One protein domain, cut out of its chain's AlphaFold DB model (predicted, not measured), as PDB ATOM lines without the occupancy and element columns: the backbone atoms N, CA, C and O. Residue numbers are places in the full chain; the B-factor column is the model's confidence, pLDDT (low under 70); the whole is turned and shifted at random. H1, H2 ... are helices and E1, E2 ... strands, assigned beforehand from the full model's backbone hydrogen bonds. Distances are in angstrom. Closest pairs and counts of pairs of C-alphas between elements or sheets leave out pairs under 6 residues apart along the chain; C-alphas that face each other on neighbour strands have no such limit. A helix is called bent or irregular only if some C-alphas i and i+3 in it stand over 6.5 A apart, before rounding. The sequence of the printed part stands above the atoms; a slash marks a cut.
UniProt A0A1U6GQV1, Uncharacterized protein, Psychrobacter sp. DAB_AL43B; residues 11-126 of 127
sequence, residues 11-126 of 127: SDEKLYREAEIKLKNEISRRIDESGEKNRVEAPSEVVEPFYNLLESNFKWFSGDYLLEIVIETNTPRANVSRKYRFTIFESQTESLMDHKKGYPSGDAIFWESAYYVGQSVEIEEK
ATOM      1  N   SER A  11      21.990  -0.127 -10.725       84.94
ATOM      2  CA  SER A  11      22.024  -0.607  -9.343       84.94
ATOM      3  C   SER A  11      20.912  -1.614  -9.091       84.94
ATOM      4  O   SER A  11      21.208  -2.705  -8.603       84.94
ATOM      5  N   ASP A  12      19.684  -1.290  -9.478       86.50
ATOM      6  CA  ASP A  12      18.524  -2.157  -9.320       86.50
ATOM      7  C   ASP A  12      18.687  -3.428 -10.156       86.50
ATOM      8  O   ASP A  12      18.398  -4.522  -9.675       86.50
ATOM      9  N   GLU A  13      19.212  -3.331 -11.387       86.38
ATOM     10  CA  GLU A  13      19.458  -4.510 -12.230       86.38
ATOM     11  C   GLU A  13      20.493  -5.442 -11.585       86.38
ATOM     12  O   GLU A  13      20.328  -6.666 -11.562       86.38
ATOM     13  N   LYS A  14      21.569  -4.868 -11.036       89.75
ATOM     14  CA  LYS A  14      22.593  -5.635 -10.328       89.75
ATOM     15  C   LYS A  14      22.011  -6.299  -9.078       89.75
ATOM     16  O   LYS A  14      22.240  -7.491  -8.880       89.75
ATOM     17  N   LEU A  15      21.249  -5.554  -8.276       89.50
ATOM     18  CA  LEU A  15      20.592  -6.065  -7.074       89.50
ATOM     19  C   LEU A  15      19.640  -7.216  -7.416       89.50
ATOM     20  O   LEU A  15      19.700  -8.265  -6.779       89.50
ATOM     21  N   TYR A  16      18.820  -7.041  -8.454       90.38
ATOM     22  CA  TYR A  16      17.885  -8.054  -8.929       90.38
ATOM     23  C   TYR A  16      18.613  -9.338  -9.333       90.38
ATOM     24  O   TYR A  16      18.277 -10.410  -8.839       90.38
ATOM     25  N   ARG A  17      19.661  -9.248 -10.165       90.56
ATOM     26  CA  ARG A  17      20.432 -10.424 -10.607       90.56
ATOM     27  C   ARG A  17      21.122 -11.143  -9.446       90.56
ATOM     28  O   ARG A  17      21.141 -12.372  -9.404       90.56
ATOM     29  N   GLU A  18      21.702 -10.400  -8.504       93.94
ATOM     30  CA  GLU A  18      22.335 -10.990  -7.317       93.94
ATOM     31  C   GLU A  18      21.309 -11.701  -6.423       93.94
ATOM     32  O   GLU A  18      21.580 -12.802  -5.936       93.94
ATOM     33  N   ALA A  19      20.131 -11.105  -6.231       93.50
ATOM     34  CA  ALA A  19      19.031 -11.713  -5.490       93.50
ATOM     35  C   ALA A  19      18.467 -12.949  -6.214       93.50
ATOM     36  O   ALA A  19      18.226 -13.972  -5.577       93.50
ATOM     37  N   GLU A  20      18.331 -12.903  -7.542       93.75
ATOM     38  CA  GLU A  20      17.831 -14.008  -8.370       93.75
ATOM     39  C   GLU A  20      18.729 -15.245  -8.256       93.75
ATOM     40  O   GLU A  20      18.240 -16.357  -8.043       93.75
ATOM     41  N   ILE A  21      20.050 -15.061  -8.338       94.62
ATOM     42  CA  ILE A  21      21.018 -16.156  -8.175       94.62
ATOM     43  C   ILE A  21      20.909 -16.764  -6.770       94.62
ATOM     44  O   ILE A  21      20.886 -17.989  -6.633       94.62
ATOM     45  N   LYS A  22      20.820 -15.928  -5.726       95.62
ATOM     46  CA  LYS A  22      20.657 -16.399  -4.340       95.62
ATOM     47  C   LYS A  22      19.373 -17.207  -4.171       95.62
ATOM     48  O   LYS A  22      19.421 -18.291  -3.595       95.62
ATOM     49  N   LEU A  23      18.262 -16.718  -4.717       94.94
ATOM     50  CA  LEU A  23      16.965 -17.385  -4.650       94.94
ATOM     51  C   LEU A  23      16.986 -18.746  -5.352       94.94
ATOM     52  O   LEU A  23      16.588 -19.747  -4.759       94.94
ATOM     53  N   LYS A  24      17.516 -18.809  -6.579       93.75
ATOM     54  CA  LYS A  24      17.662 -20.065  -7.335       93.75
ATOM     55  C   LYS A  24      18.496 -21.099  -6.585       93.75
ATOM     56  O   LYS A  24      18.107 -22.267  -6.513       93.75
ATOM     57  N   ASN A  25      19.626 -20.675  -6.022       94.69
ATOM     58  CA  ASN A  25      20.508 -21.560  -5.267       94.69
ATOM     59  C   ASN A  25      19.832 -22.069  -3.990       94.69
ATOM     60  O   ASN A  25      19.927 -23.257  -3.691       94.69
ATOM     61  N   GLU A  26      19.121 -21.203  -3.267       94.38
ATOM     62  CA  GLU A  26      18.429 -21.582  -2.033       94.38
ATOM     63  C   GLU A  26      17.268 -22.548  -2.291       94.38
ATOM     64  O   GLU A  26      17.139 -23.555  -1.594       94.38
ATOM     65  N   ILE A  27      16.457 -22.293  -3.324       92.38
ATOM     66  CA  ILE A  27      15.381 -23.206  -3.729       92.38
ATOM     67  C   ILE A  27      15.965 -24.560  -4.140       92.38
ATOM     68  O   ILE A  27      15.479 -25.593  -3.688       92.38
ATOM     69  N   SER A  28      17.042 -24.570  -4.931       90.75
ATOM     70  CA  SER A  28      17.696 -25.816  -5.358       90.75
ATOM     71  C   SER A  28      18.235 -26.610  -4.165       90.75
ATOM     72  O   SER A  28      17.935 -27.794  -4.035       90.75
ATOM     73  N   ARG A  29      18.936 -25.944  -3.235       92.38
ATOM     74  CA  ARG A  29      19.451 -26.555  -1.999       92.38
ATOM     75  C   ARG A  29      18.334 -27.210  -1.187       92.38
ATOM     76  O   ARG A  29      18.465 -28.346  -0.746       92.38
ATOM     77  N   ARG A  30      17.217 -26.506  -1.002       90.50
ATOM     78  CA  ARG A  30      16.073 -27.018  -0.238       90.50
ATOM     79  C   ARG A  30      15.320 -28.140  -0.959       90.50
ATOM     80  O   ARG A  30      14.789 -29.026  -0.292       90.50
ATOM     81  N   ILE A  31      15.267 -28.137  -2.293       90.00
ATOM     82  CA  ILE A  31      14.737 -29.270  -3.072       90.00
ATOM     83  C   ILE A  31      15.600 -30.516  -2.837       90.00
ATOM     84  O   ILE A  31      15.052 -31.588  -2.581       90.00
ATOM     85  N   ASP A  32      16.926 -30.368  -2.862       89.19
ATOM     86  CA  ASP A  32      17.857 -31.475  -2.618       89.19
ATOM     87  C   ASP A  32      17.749 -32.015  -1.178       89.19
ATOM     88  O   ASP A  32      17.809 -33.225  -0.967       89.19
ATOM     89  N   GLU A  33      17.536 -31.139  -0.191       88.50
ATOM     90  CA  GLU A  33      17.377 -31.511   1.226       88.50
ATOM     91  C   GLU A  33      16.021 -32.153   1.548       88.50
ATOM     92  O   GLU A  33      15.950 -33.077   2.357       88.50
ATOM     93  N   SER A  34      14.937 -31.658   0.945       84.50
ATOM     94  CA  SER A  34      13.576 -32.139   1.219       84.50
ATOM     95  C   SER A  34      13.181 -33.355   0.382       84.50
ATOM     96  O   SER A  34      12.294 -34.109   0.777       84.50
ATOM     97  N   GLY A  35      13.793 -33.540  -0.792       76.56
ATOM     98  CA  GLY A  35      13.361 -34.524  -1.787       76.56
ATOM     99  C   GLY A  35      12.023 -34.186  -2.466       76.56
ATOM    100  O   GLY A  35      11.602 -34.905  -3.377       76.56
ATOM    101  N   GLU A  36      11.357 -33.092  -2.078       73.00
ATOM    102  CA  GLU A  36      10.089 -32.636  -2.645       73.00
ATOM    103  C   GLU A  36      10.326 -31.504  -3.649       73.00
ATOM    104  O   GLU A  36      10.553 -30.351  -3.295       73.00
ATOM    105  N   LYS A  37      10.218 -31.812  -4.945       65.75
ATOM    106  CA  LYS A  37      10.528 -30.849  -6.019       65.75
ATOM    107  C   LYS A  37       9.578 -29.651  -6.130       65.75
ATOM    108  O   LYS A  37       9.939 -28.673  -6.771       65.75
ATOM    109  N   ASN A  38       8.374 -29.721  -5.558       62.69
ATOM    110  CA  ASN A  38       7.265 -28.840  -5.958       62.69
ATOM    111  C   ASN A  38       6.694 -27.955  -4.837       62.69
ATOM    112  O   ASN A  38       5.670 -27.311  -5.053       62.69
ATOM    113  N   ARG A  39       7.276 -27.954  -3.631       68.19
ATOM    114  CA  ARG A  39       6.704 -27.252  -2.459       68.19
ATOM    115  C   ARG A  39       7.734 -26.509  -1.618       68.19
ATOM    116  O   ARG A  39       7.562 -26.327  -0.417       68.19
ATOM    117  N   VAL A  40       8.827 -26.112  -2.246       86.12
ATOM    118  CA  VAL A  40       9.914 -25.446  -1.548       86.12
ATOM    119  C   VAL A  40       9.763 -23.943  -1.691       86.12
ATOM    120  O   VAL A  40       9.794 -23.408  -2.796       86.12
ATOM    121  N   GLU A  41       9.647 -23.274  -0.551       91.75
ATOM    122  CA  GLU A  41       9.697 -21.822  -0.451       91.75
ATOM    123  C   GLU A  41      11.016 -21.390   0.197       91.75
ATOM    124  O   GLU A  41      11.501 -22.002   1.160       91.75
ATOM    125  N   ALA A  42      11.606 -20.334  -0.349       92.81
ATOM    126  CA  ALA A  42      12.764 -19.662   0.207       92.81
ATOM    127  C   ALA A  42      12.379 -18.842   1.454       92.81
ATOM    128  O   ALA A  42      11.242 -18.379   1.574       92.81
ATOM    129  N   PRO A  43      13.310 -18.648   2.403       93.50
ATOM    130  CA  PRO A  43      13.047 -17.857   3.597       93.50
ATOM    131  C   PRO A  43      12.933 -16.369   3.242       93.50
ATOM    132  O   PRO A  43      13.516 -15.909   2.258       93.50
ATOM    133  N   SER A  44      12.228 -15.601   4.078       91.69
ATOM    134  CA  SER A  44      11.965 -14.174   3.841       91.69
ATOM    135  C   SER A  44      13.232 -13.366   3.568       91.69
ATOM    136  O   SER A  44      13.241 -12.559   2.656       91.69
ATOM    137  N   GLU A  45      14.335 -13.646   4.261       94.50
ATOM    138  CA  GLU A  45      15.641 -12.996   4.067       94.50
ATOM    139  C   GLU A  45      16.207 -13.095   2.635       94.50
ATOM    140  O   GLU A  45      16.935 -12.204   2.197       94.50
ATOM    141  N   VAL A  46      15.860 -14.145   1.883       94.81
ATOM    142  CA  VAL A  46      16.262 -14.311   0.474       94.81
ATOM    143  C   VAL A  46      15.274 -13.622  -0.474       94.81
ATOM    144  O   VAL A  46      15.649 -13.227  -1.577       94.81
ATOM    145  N   VAL A  47      14.025 -13.451  -0.037       95.06
ATOM    146  CA  VAL A  47      12.923 -12.896  -0.834       95.06
ATOM    147  C   VAL A  47      12.783 -11.377  -0.660       95.06
ATOM    148  O   VAL A  47      12.379 -10.677  -1.585       95.06
ATOM    149  N   GLU A  48      13.180 -10.848   0.496       95.69
ATOM    150  CA  GLU A  48      13.063  -9.441   0.889       95.69
ATOM    151  C   GLU A  48      13.580  -8.442  -0.157       95.69
ATOM    152  O   GLU A  48      12.917  -7.430  -0.391       95.69
ATOM    153  N   PRO A  49      14.708  -8.695  -0.859       94.00
ATOM    154  CA  PRO A  49      15.162  -7.789  -1.909       94.00
ATOM    155  C   PRO A  49      14.123  -7.573  -3.017       94.00
ATOM    156  O   PRO A  49      14.023  -6.467  -3.540       94.00
ATOM    157  N   PHE A  50      13.329  -8.594  -3.357       93.38
ATOM    158  CA  PHE A  50      12.286  -8.485  -4.379       93.38
ATOM    159  C   PHE A  50      11.074  -7.706  -3.878       93.38
ATOM    160  O   PHE A  50      10.516  -6.920  -4.638       93.38
ATOM    161  N   TYR A  51      10.694  -7.870  -2.606       93.50
ATOM    162  CA  TYR A  51       9.649  -7.040  -2.002       93.50
ATOM    163  C   TYR A  51      10.057  -5.571  -1.980       93.50
ATOM    164  O   TYR A  51       9.289  -4.727  -2.430       93.50
ATOM    165  N   ASN A  52      11.292  -5.276  -1.573       92.50
ATOM    166  CA  ASN A  52      11.813  -3.911  -1.563       92.50
ATOM    167  C   ASN A  52      11.864  -3.301  -2.968       92.50
ATOM    168  O   ASN A  52      11.479  -2.149  -3.146       92.50
ATOM    169  N   LEU A  53      12.312  -4.071  -3.968       90.62
ATOM    170  CA  LEU A  53      12.322  -3.633  -5.366       90.62
ATOM    171  C   LEU A  53      10.912  -3.384  -5.899       90.62
ATOM    172  O   LEU A  53      10.708  -2.416  -6.628       90.62
ATOM    173  N   LEU A  54       9.949  -4.241  -5.551       90.56
ATOM    174  CA  LEU A  54       8.552  -4.038  -5.913       90.56
ATOM    175  C   LEU A  54       8.027  -2.759  -5.263       90.56
ATOM    176  O   LEU A  54       7.527  -1.894  -5.967       90.56
ATOM    177  N   GLU A  55       8.177  -2.595  -3.952       90.56
ATOM    178  CA  GLU A  55       7.675  -1.424  -3.227       90.56
ATOM    179  C   GLU A  55       8.299  -0.109  -3.706       90.56
ATOM    180  O   GLU A  55       7.592   0.892  -3.827       90.56
ATOM    181  N   SER A  56       9.595  -0.098  -4.033       88.81
ATOM    182  CA  SER A  56      10.276   1.109  -4.515       88.81
ATOM    183  C   SER A  56       9.907   1.481  -5.953       88.81
ATOM    184  O   SER A  56       9.896   2.667  -6.295       88.81
ATOM    185  N   ASN A  57       9.599   0.493  -6.799       87.25
ATOM    186  CA  ASN A  57       9.381   0.695  -8.232       87.25
ATOM    187  C   ASN A  57       7.922   0.564  -8.680       87.25
ATOM    188  O   ASN A  57       7.618   0.854  -9.843       87.25
ATOM    189  N   PHE A  58       7.010   0.142  -7.806       89.81
ATOM    190  CA  PHE A  58       5.604  -0.002  -8.155       89.81
ATOM    191  C   PHE A  58       4.966   1.372  -8.383       89.81
ATOM    192  O   PHE A  58       4.991   2.249  -7.523       89.81
ATOM    193  N   LYS A  59       4.395   1.570  -9.575       89.31
ATOM    194  CA  LYS A  59       3.789   2.846 -10.006       89.31
ATOM    195  C   LYS A  59       2.313   2.718 -10.381       89.31
ATOM    196  O   LYS A  59       1.711   3.708 -10.774       89.31
ATOM    197  N   TRP A  60       1.738   1.519 -10.282       91.44
ATOM    198  CA  TRP A  60       0.407   1.185 -10.800       91.44
ATOM    199  C   TRP A  60      -0.649   1.156  -9.691       91.44
ATOM    200  O   TRP A  60      -1.336   0.158  -9.469       91.44
ATOM    201  N   PHE A  61      -0.745   2.262  -8.961       93.62
ATOM    202  CA  PHE A  61      -1.764   2.466  -7.933       93.62
ATOM    203  C   PHE A  61      -3.127   2.786  -8.550       93.62
ATOM    204  O   PHE A  61      -3.210   3.233  -9.692       93.62
ATOM    205  N   SER A  62      -4.202   2.600  -7.796       96.12
ATOM    206  CA  SER A  62      -5.537   2.950  -8.264       96.12
ATOM    207  C   SER A  62      -5.658   4.451  -8.537       96.12
ATOM    208  O   SER A  62      -5.203   5.263  -7.727       96.12
ATOM    209  N   GLY A  63      -6.303   4.824  -9.638       96.00
ATOM    210  CA  GLY A  63      -6.521   6.217 -10.017       96.00
ATOM    211  C   GLY A  63      -6.542   6.435 -11.524       96.00
ATOM    212  O   GLY A  63      -6.458   5.489 -12.308       96.00
ATOM    213  N   ASP A  64      -6.644   7.702 -11.917       95.31
ATOM    214  CA  ASP A  64      -6.667   8.114 -13.319       95.31
ATOM    215  C   ASP A  64      -5.259   8.395 -13.843       95.31
ATOM    216  O   ASP A  64      -4.492   9.172 -13.266       95.31
ATOM    217  N   TYR A  65      -4.949   7.815 -14.995       94.44
ATOM    218  CA  TYR A  65      -3.667   7.931 -15.670       94.44
ATOM    219  C   TYR A  65      -3.813   8.648 -17.009       94.44
ATOM    220  O   TYR A  65      -4.846   8.601 -17.682       94.44
ATOM    221  N   LEU A  66      -2.728   9.307 -17.414       93.44
ATOM    222  CA  LEU A  66      -2.559   9.874 -18.744       93.44
ATOM    223  C   LEU A  66      -1.405   9.144 -19.435       93.44
ATOM    224  O   LEU A  66      -0.267   9.210 -18.975       93.44
ATOM    225  N   LEU A  67      -1.698   8.487 -20.551       91.25
ATOM    226  CA  LEU A  67      -0.705   7.910 -21.451       91.25
ATOM    227  C   LEU A  67      -0.483   8.866 -22.621       91.25
ATOM    228  O   LEU A  67      -1.438   9.302 -23.258       91.25
ATOM    229  N   GLU A  68       0.769   9.171 -22.937       92.94
ATOM    230  CA  GLU A  68       1.135   9.909 -24.143       92.94
ATOM    231  C   GLU A  68       2.052   9.044 -25.005       92.94
ATOM    232  O   GLU A  68       3.088   8.569 -24.544       92.94
ATOM    233  N   ILE A  69       1.662   8.836 -26.262       90.25
ATOM    234  CA  ILE A  69       2.471   8.150 -27.267       90.25
ATOM    235  C   ILE A  69       3.008   9.211 -28.216       90.25
ATOM    236  O   ILE A  69       2.231   9.865 -28.915       90.25
ATOM    237  N   VAL A  70       4.330   9.359 -28.254       91.19
ATOM    238  CA  VAL A  70       5.029  10.287 -29.147       91.19
ATOM    239  C   VAL A  70       5.807   9.489 -30.187       91.19
ATOM    240  O   VAL A  70       6.633   8.647 -29.848       91.19
ATOM    241  N   ILE A  71       5.541   9.761 -31.462       91.31
ATOM    242  CA  ILE A  71       6.316   9.266 -32.596       91.31
ATOM    243  C   ILE A  71       7.235  10.399 -33.037       91.31
ATOM    244  O   ILE A  71       6.789  11.393 -33.616       91.31
ATOM    245  N   GLU A  72       8.519  10.239 -32.748       93.75
ATOM    246  CA  GLU A  72       9.565  11.154 -33.183       93.75
ATOM    247  C   GLU A  72      10.115  10.707 -34.538       93.75
ATOM    248  O   GLU A  72      10.380   9.527 -34.770       93.75
ATOM    249  N   THR A  73      10.280  11.654 -35.452       92.50
ATOM    250  CA  THR A  73      10.824  11.403 -36.785       92.50
ATOM    251  C   THR A  73      12.070  12.253 -37.004       92.50
ATOM    252  O   THR A  73      12.290  13.264 -36.336       92.50
ATOM    253  N   ASN A  74      12.855  11.905 -38.022       93.25
ATOM    254  CA  ASN A  74      14.030  12.689 -38.421       93.25
ATOM    255  C   ASN A  74      13.674  14.108 -38.906       93.25
ATOM    256  O   ASN A  74      14.556  14.938 -39.105       93.25
ATOM    257  N   THR A  75      12.388  14.391 -39.137       93.19
ATOM    258  CA  THR A  75      11.877  15.716 -39.486       93.19
ATOM    259  C   THR A  75      10.923  16.173 -38.383       93.19
ATOM    260  O   THR A  75       9.762  15.789 -38.418       93.19
ATOM    261  N   PRO A  76      11.334  17.043 -37.442       88.25
ATOM    262  CA  PRO A  76      10.524  17.378 -36.262       88.25
ATOM    263  C   PRO A  76       9.083  17.833 -36.550       88.25
ATOM    264  O   PRO A  76       8.183  17.613 -35.748       88.25
ATOM    265  N   ARG A  77       8.833  18.431 -37.725       89.38
ATOM    266  CA  ARG A  77       7.485  18.831 -38.175       89.38
ATOM    267  C   ARG A  77       6.537  17.658 -38.458       89.38
ATOM    268  O   ARG A  77       5.338  17.882 -38.554       89.38
ATOM    269  N   ALA A  78       7.065  16.452 -38.632       90.69
ATOM    270  CA  ALA A  78       6.309  15.223 -38.851       90.69
ATOM    271  C   ALA A  78       6.160  14.385 -37.570       90.69
ATOM    272  O   ALA A  78       5.645  13.271 -37.631       90.69
ATOM    273  N   ASN A  79       6.591  14.903 -36.414       93.88
ATOM    274  CA  ASN A  79       6.345  14.240 -35.139       93.88
ATOM    275  C   ASN A  79       4.841  14.216 -34.847       93.88
ATOM    276  O   ASN A  79       4.127  15.192 -35.088       93.88
ATOM    277  N   VAL A  80       4.363  13.104 -34.296       93.00
ATOM    278  CA  VAL A  80       2.953  12.919 -33.935       93.00
ATOM    279  C   VAL A  80       2.871  12.550 -32.464       93.00
ATOM    280  O   VAL A  80       3.604  11.682 -32.010       93.00
ATOM    281  N   SER A  81       1.965  13.189 -31.723       93.25
ATOM    282  CA  SER A  81       1.611  12.786 -30.360       93.25
ATOM    283  C   SER A  81       0.128  12.411 -30.282       93.25
ATOM    284  O   SER A  81      -0.718  13.003 -30.970       93.25
ATOM    285  N   ARG A  82      -0.184  11.401 -29.467       93.56
ATOM    286  CA  ARG A  82      -1.541  10.993 -29.093       93.56
ATOM    287  C   ARG A  82      -1.621  10.778 -27.592       93.56
ATOM    288  O   ARG A  82      -0.739  10.157 -27.006       93.56
ATOM    289  N   LYS A  83      -2.689  11.293 -26.983       94.81
ATOM    290  CA  LYS A  83      -2.929  11.213 -25.542       94.81
ATOM    291  C   LYS A  83      -4.132  10.326 -25.271       94.81
ATOM    292  O   LYS A  83      -5.161  10.469 -25.920       94.81
ATOM    293  N   TYR A  84      -4.005   9.463 -24.278       93.94
ATOM    294  CA  TYR A  84      -5.039   8.544 -23.832       93.94
ATOM    295  C   TYR A  84      -5.216   8.661 -22.328       93.94
ATOM    296  O   TYR A  84      -4.280   9.011 -21.605       93.94
ATOM    297  N   ARG A  85      -6.417   8.366 -21.853       94.94
ATOM    298  CA  ARG A  85      -6.732   8.243 -20.435       94.94
ATOM    299  C   ARG A  85      -7.164   6.826 -20.133       94.94
ATOM    300  O   ARG A  85      -7.754   6.173 -20.984       94.94
ATOM    301  N   PHE A  86      -6.861   6.378 -18.931       94.88
ATOM    302  CA  PHE A  86      -7.379   5.130 -18.396       94.88
ATOM    303  C   PHE A  86      -7.402   5.212 -16.878       94.88
ATOM    304  O   PHE A  86      -6.650   5.987 -16.284       94.88
ATOM    305  N   THR A  87      -8.249   4.400 -16.264       95.06
ATOM    306  CA  THR A  87      -8.361   4.302 -14.811       95.06
ATOM    307  C   THR A  87      -7.881   2.924 -14.383       95.06
ATOM    308  O   THR A  87      -8.263   1.917 -14.978       95.06
ATOM    309  N   ILE A  88      -7.035   2.881 -13.357       95.75
ATOM    310  CA  ILE A  88      -6.704   1.647 -12.645       95.75
ATOM    311  C   ILE A  88      -7.617   1.568 -11.427       95.75
ATOM    312  O   ILE A  88      -7.627   2.476 -10.593       95.75
ATOM    313  N   PHE A  89      -8.382   0.488 -11.316       95.00
ATOM    314  CA  PHE A  89      -9.201   0.223 -10.136       95.00
ATOM    315  C   PHE A  89      -8.383  -0.439  -9.025       95.00
ATOM    316  O   PHE A  89      -7.384  -1.110  -9.282       95.00
ATOM    317  N   GLU A  90      -8.845  -0.298  -7.782       95.25
ATOM    318  CA  GLU A  90      -8.218  -0.901  -6.597       95.25
ATOM    319  C   GLU A  90      -7.988  -2.408  -6.769       95.25
ATOM    320  O   GLU A  90      -6.869  -2.878  -6.591       95.25
ATOM    321  N   SER A  91      -8.988  -3.141  -7.270       94.38
ATOM    322  CA  SER A  91      -8.879  -4.583  -7.528       94.38
ATOM    323  C   SER A  91      -7.782  -4.949  -8.534       94.38
ATOM    324  O   SER A  91      -7.201  -6.030  -8.459       94.38
ATOM    325  N   GLN A  92      -7.480  -4.065  -9.490       93.31
ATOM    326  CA  GLN A  92      -6.411  -4.289 -10.465       93.31
ATOM    327  C   GLN A  92      -5.043  -4.041  -9.829       93.31
ATOM    328  O   GLN A  92      -4.126  -4.830 -10.040       93.31
ATOM    329  N   THR A  93      -4.911  -2.990  -9.015       93.44
ATOM    330  CA  THR A  93      -3.700  -2.748  -8.220       93.44
ATOM    331  C   THR A  93      -3.427  -3.905  -7.260       93.44
ATOM    332  O   THR A  93      -2.302  -4.400  -7.221       93.44
ATOM    333  N   GLU A  94      -4.440  -4.376  -6.534       93.00
ATOM    334  CA  GLU A  94      -4.330  -5.541  -5.648       93.00
ATOM    335  C   GLU A  94      -3.894  -6.787  -6.421       93.00
ATOM    336  O   GLU A  94      -2.940  -7.454  -6.025       93.00
ATOM    337  N   SER A  95      -4.516  -7.057  -7.574       91.31
ATOM    338  CA  SER A  95      -4.139  -8.195  -8.413       91.31
ATOM    339  C   SER A  95      -2.698  -8.111  -8.922       91.31
ATOM    340  O   SER A  95      -2.045  -9.146  -9.034       91.31
ATOM    341  N   LEU A  96      -2.186  -6.916  -9.233       90.62
ATOM    342  CA  LEU A  96      -0.781  -6.736  -9.614       90.62
ATOM    343  C   LEU A  96       0.154  -6.960  -8.416       90.62
ATOM    344  O   LEU A  96       1.207  -7.578  -8.564       90.62
ATOM    345  N   MET A  97      -0.237  -6.500  -7.227       91.81
ATOM    346  CA  MET A  97       0.536  -6.694  -5.995       91.81
ATOM    347  C   MET A  97       0.552  -8.155  -5.537       91.81
ATOM    348  O   MET A  97       1.514  -8.582  -4.898       91.81
ATOM    349  N   ASP A  98      -0.459  -8.939  -5.901       92.19
ATOM    350  CA  ASP A  98      -0.551 -10.360  -5.574       92.19
ATOM    351  C   ASP A  98       0.562 -11.210  -6.196       92.19
ATOM    352  O   ASP A  98       0.913 -12.233  -5.608       92.19
ATOM    353  N   HIS A  99       1.209 -10.755  -7.278       89.06
ATOM    354  CA  HIS A  99       2.399 -11.406  -7.849       89.06
ATOM    355  C   HIS A  99       3.494 -11.651  -6.800       89.06
ATOM    356  O   HIS A  99       4.213 -12.650  -6.865       89.06
ATOM    357  N   LYS A 100       3.598 -10.778  -5.789       91.88
ATOM    358  CA  LYS A 100       4.602 -10.902  -4.727       91.88
ATOM    359  C   LYS A 100       4.438 -12.173  -3.892       91.88
ATOM    360  O   LYS A 100       5.416 -12.684  -3.358       91.88
ATOM    361  N   LYS A 101       3.224 -12.732  -3.822       92.69
ATOM    362  CA  LYS A 101       2.947 -14.001  -3.129       92.69
ATOM    363  C   LYS A 101       3.694 -15.179  -3.770       92.69
ATOM    364  O   LYS A 101       3.941 -16.171  -3.096       92.69
ATOM    365  N   GLY A 102       4.074 -15.069  -5.044       91.12
ATOM    366  CA  GLY A 102       4.840 -16.083  -5.767       91.12
ATOM    367  C   GLY A 102       6.347 -16.053  -5.506       91.12
ATOM    368  O   GLY A 102       7.013 -17.080  -5.673       91.12
ATOM    369  N   TYR A 103       6.890 -14.927  -5.034       93.75
ATOM    370  CA  TYR A 103       8.336 -14.719  -4.911       93.75
ATOM    371  C   TYR A 103       9.069 -15.773  -4.063       93.75
ATOM    372  O   TYR A 103      10.154 -16.185  -4.475       93.75
ATOM    373  N   PRO A 104       8.516 -16.292  -2.943       94.56
ATOM    374  CA  PRO A 104       9.175 -17.347  -2.168       94.56
ATOM    375  C   PRO A 104       9.443 -18.631  -2.958       94.56
ATOM    376  O   PRO A 104      10.439 -19.306  -2.711       94.56
ATOM    377  N   SER A 105       8.596 -18.949  -3.937       91.00
ATOM    378  CA  SER A 105       8.781 -20.089  -4.848       91.00
ATOM    379  C   SER A 105       9.586 -19.748  -6.111       91.00
ATOM    380  O   SER A 105       9.839 -20.616  -6.948       91.00
ATOM    381  N   GLY A 106       9.982 -18.484  -6.281       88.62
ATOM    382  CA  GLY A 106      10.630 -17.981  -7.493       88.62
ATOM    383  C   GLY A 106       9.691 -17.651  -8.653       88.62
ATOM    384  O   GLY A 106      10.173 -17.285  -9.730       88.62
ATOM    385  N   ASP A 107       8.381 -17.772  -8.438       89.69
ATOM    386  CA  ASP A 107       7.367 -17.375  -9.409       89.69
ATOM    387  C   ASP A 107       7.369 -15.850  -9.574       89.69
ATOM    388  O   ASP A 107       7.677 -15.115  -8.631       89.69
ATOM    389  N   ALA A 108       7.068 -15.379 -10.782       85.44
ATOM    390  CA  ALA A 108       7.194 -13.988 -11.216       85.44
ATOM    391  C   ALA A 108       8.622 -13.399 -11.097       85.44
ATOM    392  O   ALA A 108       8.799 -12.185 -11.224       85.44
ATOM    393  N   ILE A 109       9.642 -14.241 -10.877       88.50
ATOM    394  CA  ILE A 109      11.062 -13.852 -10.845       88.50
ATOM    395  C   ILE A 109      11.836 -14.585 -11.941       88.50
ATOM    396  O   ILE A 109      12.346 -13.954 -12.859       88.50
ATOM    397  N   PHE A 110      11.932 -15.917 -11.868       86.06
ATOM    398  CA  PHE A 110      12.705 -16.699 -12.846       86.06
ATOM    399  C   PHE A 110      11.909 -17.789 -13.559       86.06
ATOM    400  O   PHE A 110      12.436 -18.466 -14.445       86.06
ATOM    401  N   TRP A 111      10.653 -17.962 -13.171       86.25
ATOM    402  CA  TRP A 111       9.652 -18.709 -13.907       86.25
ATOM    403  C   TRP A 111       8.309 -17.995 -13.751       86.25
ATOM    404  O   TRP A 111       8.140 -17.171 -12.852       86.25
ATOM    405  N   GLU A 112       7.378 -18.283 -14.654       82.50
ATOM    406  CA  GLU A 112       6.063 -17.650 -14.683       82.50
ATOM    407  C   GLU A 112       4.990 -18.731 -14.579       82.50
ATOM    408  O   GLU A 112       4.907 -19.627 -15.427       82.50
ATOM    409  N   SER A 113       4.176 -18.668 -13.529       82.38
ATOM    410  CA  SER A 113       2.963 -19.467 -13.423       82.38
ATOM    411  C   SER A 113       1.774 -18.786 -14.103       82.38
ATOM    412  O   SER A 113       1.761 -17.587 -14.365       82.38
ATOM    413  N   ALA A 114       0.710 -19.556 -14.338       81.88
ATOM    414  CA  ALA A 114      -0.568 -19.007 -14.783       81.88
ATOM    415  C   ALA A 114      -1.388 -18.366 -13.639       81.88
ATOM    416  O   ALA A 114      -2.495 -17.894 -13.892       81.88
ATOM    417  N   TYR A 115      -0.895 -18.379 -12.390       79.75
ATOM    418  CA  TYR A 115      -1.638 -17.864 -11.233       79.75
ATOM    419  C   TYR A 115      -1.669 -16.337 -11.178       79.75
ATOM    420  O   TYR A 115      -2.619 -15.772 -10.640       79.75
ATOM    421  N   TYR A 116      -0.663 -15.678 -11.750       79.38
ATOM    422  CA  TYR A 116      -0.515 -14.230 -11.699       79.38
ATOM    423  C   TYR A 116      -0.559 -13.651 -13.115       79.38
ATOM    424  O   TYR A 116       0.419 -13.690 -13.859       79.38
ATOM    425  N   VAL A 117      -1.734 -13.161 -13.513       76.56
ATOM    426  CA  VAL A 117      -1.987 -12.656 -14.868       76.56
ATOM    427  C   VAL A 117      -1.924 -11.133 -14.927       76.56
ATOM    428  O   VAL A 117      -2.373 -10.427 -14.023       76.56
ATOM    429  N   GLY A 118      -1.411 -10.622 -16.048       81.56
ATOM    430  CA  GLY A 118      -1.432  -9.193 -16.341       81.56
ATOM    431  C   GLY A 118      -2.857  -8.633 -16.409       81.56
ATOM    432  O   GLY A 118      -3.807  -9.330 -16.765       81.56
ATOM    433  N   GLN A 119      -2.997  -7.349 -16.085       84.19
ATOM    434  CA  GLN A 119      -4.278  -6.644 -16.109       84.19
ATOM    435  C   GLN A 119      -4.481  -5.933 -17.450       84.19
ATOM    436  O   GLN A 119      -3.576  -5.272 -17.957       84.19
ATOM    437  N   SER A 120      -5.685  -6.047 -18.011       88.44
ATOM    438  CA  SER A 120      -6.103  -5.246 -19.166       88.44
ATOM    439  C   SER A 120      -6.831  -3.997 -18.685       88.44
ATOM    440  O   SER A 120      -7.657  -4.076 -17.776       88.44
ATOM    441  N   VAL A 121      -6.539  -2.855 -19.304       88.25
ATOM    442  CA  VAL A 121      -7.216  -1.582 -19.035       88.25
ATOM    443  C   VAL A 121      -7.842  -1.058 -20.317       88.25
ATOM    444  O   VAL A 121      -7.271  -1.186 -21.401       88.25
ATOM    445  N   GLU A 122      -9.027  -0.476 -20.188       89.75
ATOM    446  CA  GLU A 122      -9.659   0.245 -21.282       89.75
ATOM    447  C   GLU A 122      -9.020   1.631 -21.402       89.75
ATOM    448  O   GLU A 122      -8.827   2.322 -20.399       89.75
ATOM    449  N   ILE A 123      -8.650   2.016 -22.625       91.75
ATOM    450  CA  ILE A 123      -8.034   3.312 -22.911       91.75
ATOM    451  C   ILE A 123      -8.988   4.174 -23.734       91.75
ATOM    452  O   ILE A 123      -9.550   3.732 -24.735       91.75
ATOM    453  N   GLU A 124      -9.114   5.434 -23.348       91.00
ATOM    454  CA  GLU A 124      -9.930   6.424 -24.042       91.00
ATOM    455  C   GLU A 124      -9.029   7.467 -24.700       91.00
ATOM    456  O   GLU A 124      -8.196   8.090 -24.035       91.00
ATOM    457  N   GLU A 125      -9.182   7.695 -26.008       88.75
ATOM    458  CA  GLU A 125      -8.450   8.766 -26.691       88.75
ATOM    459  C   GLU A 125      -8.918  10.130 -26.172       88.75
ATOM    460  O   GLU A 125     -10.097  10.495 -26.237       88.75
ATOM    461  N   LYS A 126      -7.967  10.912 -25.660       79.19
ATOM    462  CA  LYS A 126      -8.224  12.269 -25.204       79.19
ATOM    463  C   LYS A 126      -8.269  13.185 -26.428       79.19
ATOM    464  O   LYS A 126      -7.219  13.546 -26.961       79.19
TER     465      LYS A 126
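What this domain is: This is residues 11 to 126 of the 127 residues of an uncharacterized protein of Psychrobacter sp. DAB_AL43B (UniProt A0A1U6GQV1). A long two-stranded hairpin, E1 and E2, stands at one end of an elongated model, with the turn at its tip, residues 73 to 78, sticking out free; toward the other end are three helices, H2 packing on H1 and on the later part of H3. After H3 a long stretch with no named element, residues 106 to 126, folds back toward the hairpin, where residues 124 to 125 pair with E2. The printed part has 116 residues with three named helices and two named strands, in the order H1, H2, E1, E2, H3; the sheet is E1 - E2, antiparallel, and the class is mixed, helices and strands. The whole is loose, with a radius of gyration of the C-alphas of 19.4 A and spans of 64 by 34 by 23 A.

How they stand to each other: E1, residues 63 to 71, and E2, residues 80 to 88, form an antiparallel hairpin, their directions at 160 degrees. Across it N 63 and O 88 are 2.9 A apart and N 71 and O 80 2.8 A, within hydrogen-bond range. Residues 84 to 85 of E2 also pair, antiparallel, with residues 124 to 125. A tight link of 1 residue joins E2 to H3, residues 90 to 105. E1 and H3 are only just apart, at 8.1 A. H3 touches H2, residues 44 to 57, with residues 100 to 104 alone; the closest C-alphas, of Val 47 and Pro 104, are 6.0 A apart, at a shallow tilt of 30 degrees, opposite ways. H2 forms a helical hairpin with H1, residues 11 to 34: they touch, the closest C-alphas, of Leu 23 and Val 46, being 6.0 A apart, at a shallow tilt of 30 degrees, opposite ways. H1 and H3 are close but not clearly touching, the closest C-alphas, of Ile 27 and Ser 105, being 7.4 A apart. H1 is apart from both strands, and H2 is apart from E2. In H1 every O i to N i+4 pair is within hydrogen-bond range; in H2 8 of 10 are, and in H3 5 of 12, beside 10 of 13 O i to N i+3 pairs.

Where its parts are: E1 is 26.2 A long from first to last C-alpha and E2 26.0 A; C-alpha 63 is at (-6.521, 6.217, -10.017). H1, the longest helix, begins at C-alpha 11 (22.024, -0.607, -9.343) and is 34.3 A long. H2 is 19.3 A long and irregular, C-alphas 46 and 49 being 7.0 A apart. H3 is 25.7 A long and irregular, C-alphas 101 and 104 being 7.1 A apart; it ends at C-alpha 105 (8.781, -20.089, -4.848).

The domain as a whole: The two C-alphas farthest apart, of Gly 35 and Arg 77, are 64.8 A apart. The printed part has no cut, and no link between named elements is long. The mean pLDDT of the printed part is 89.9; residues 37 to 39 are under 70.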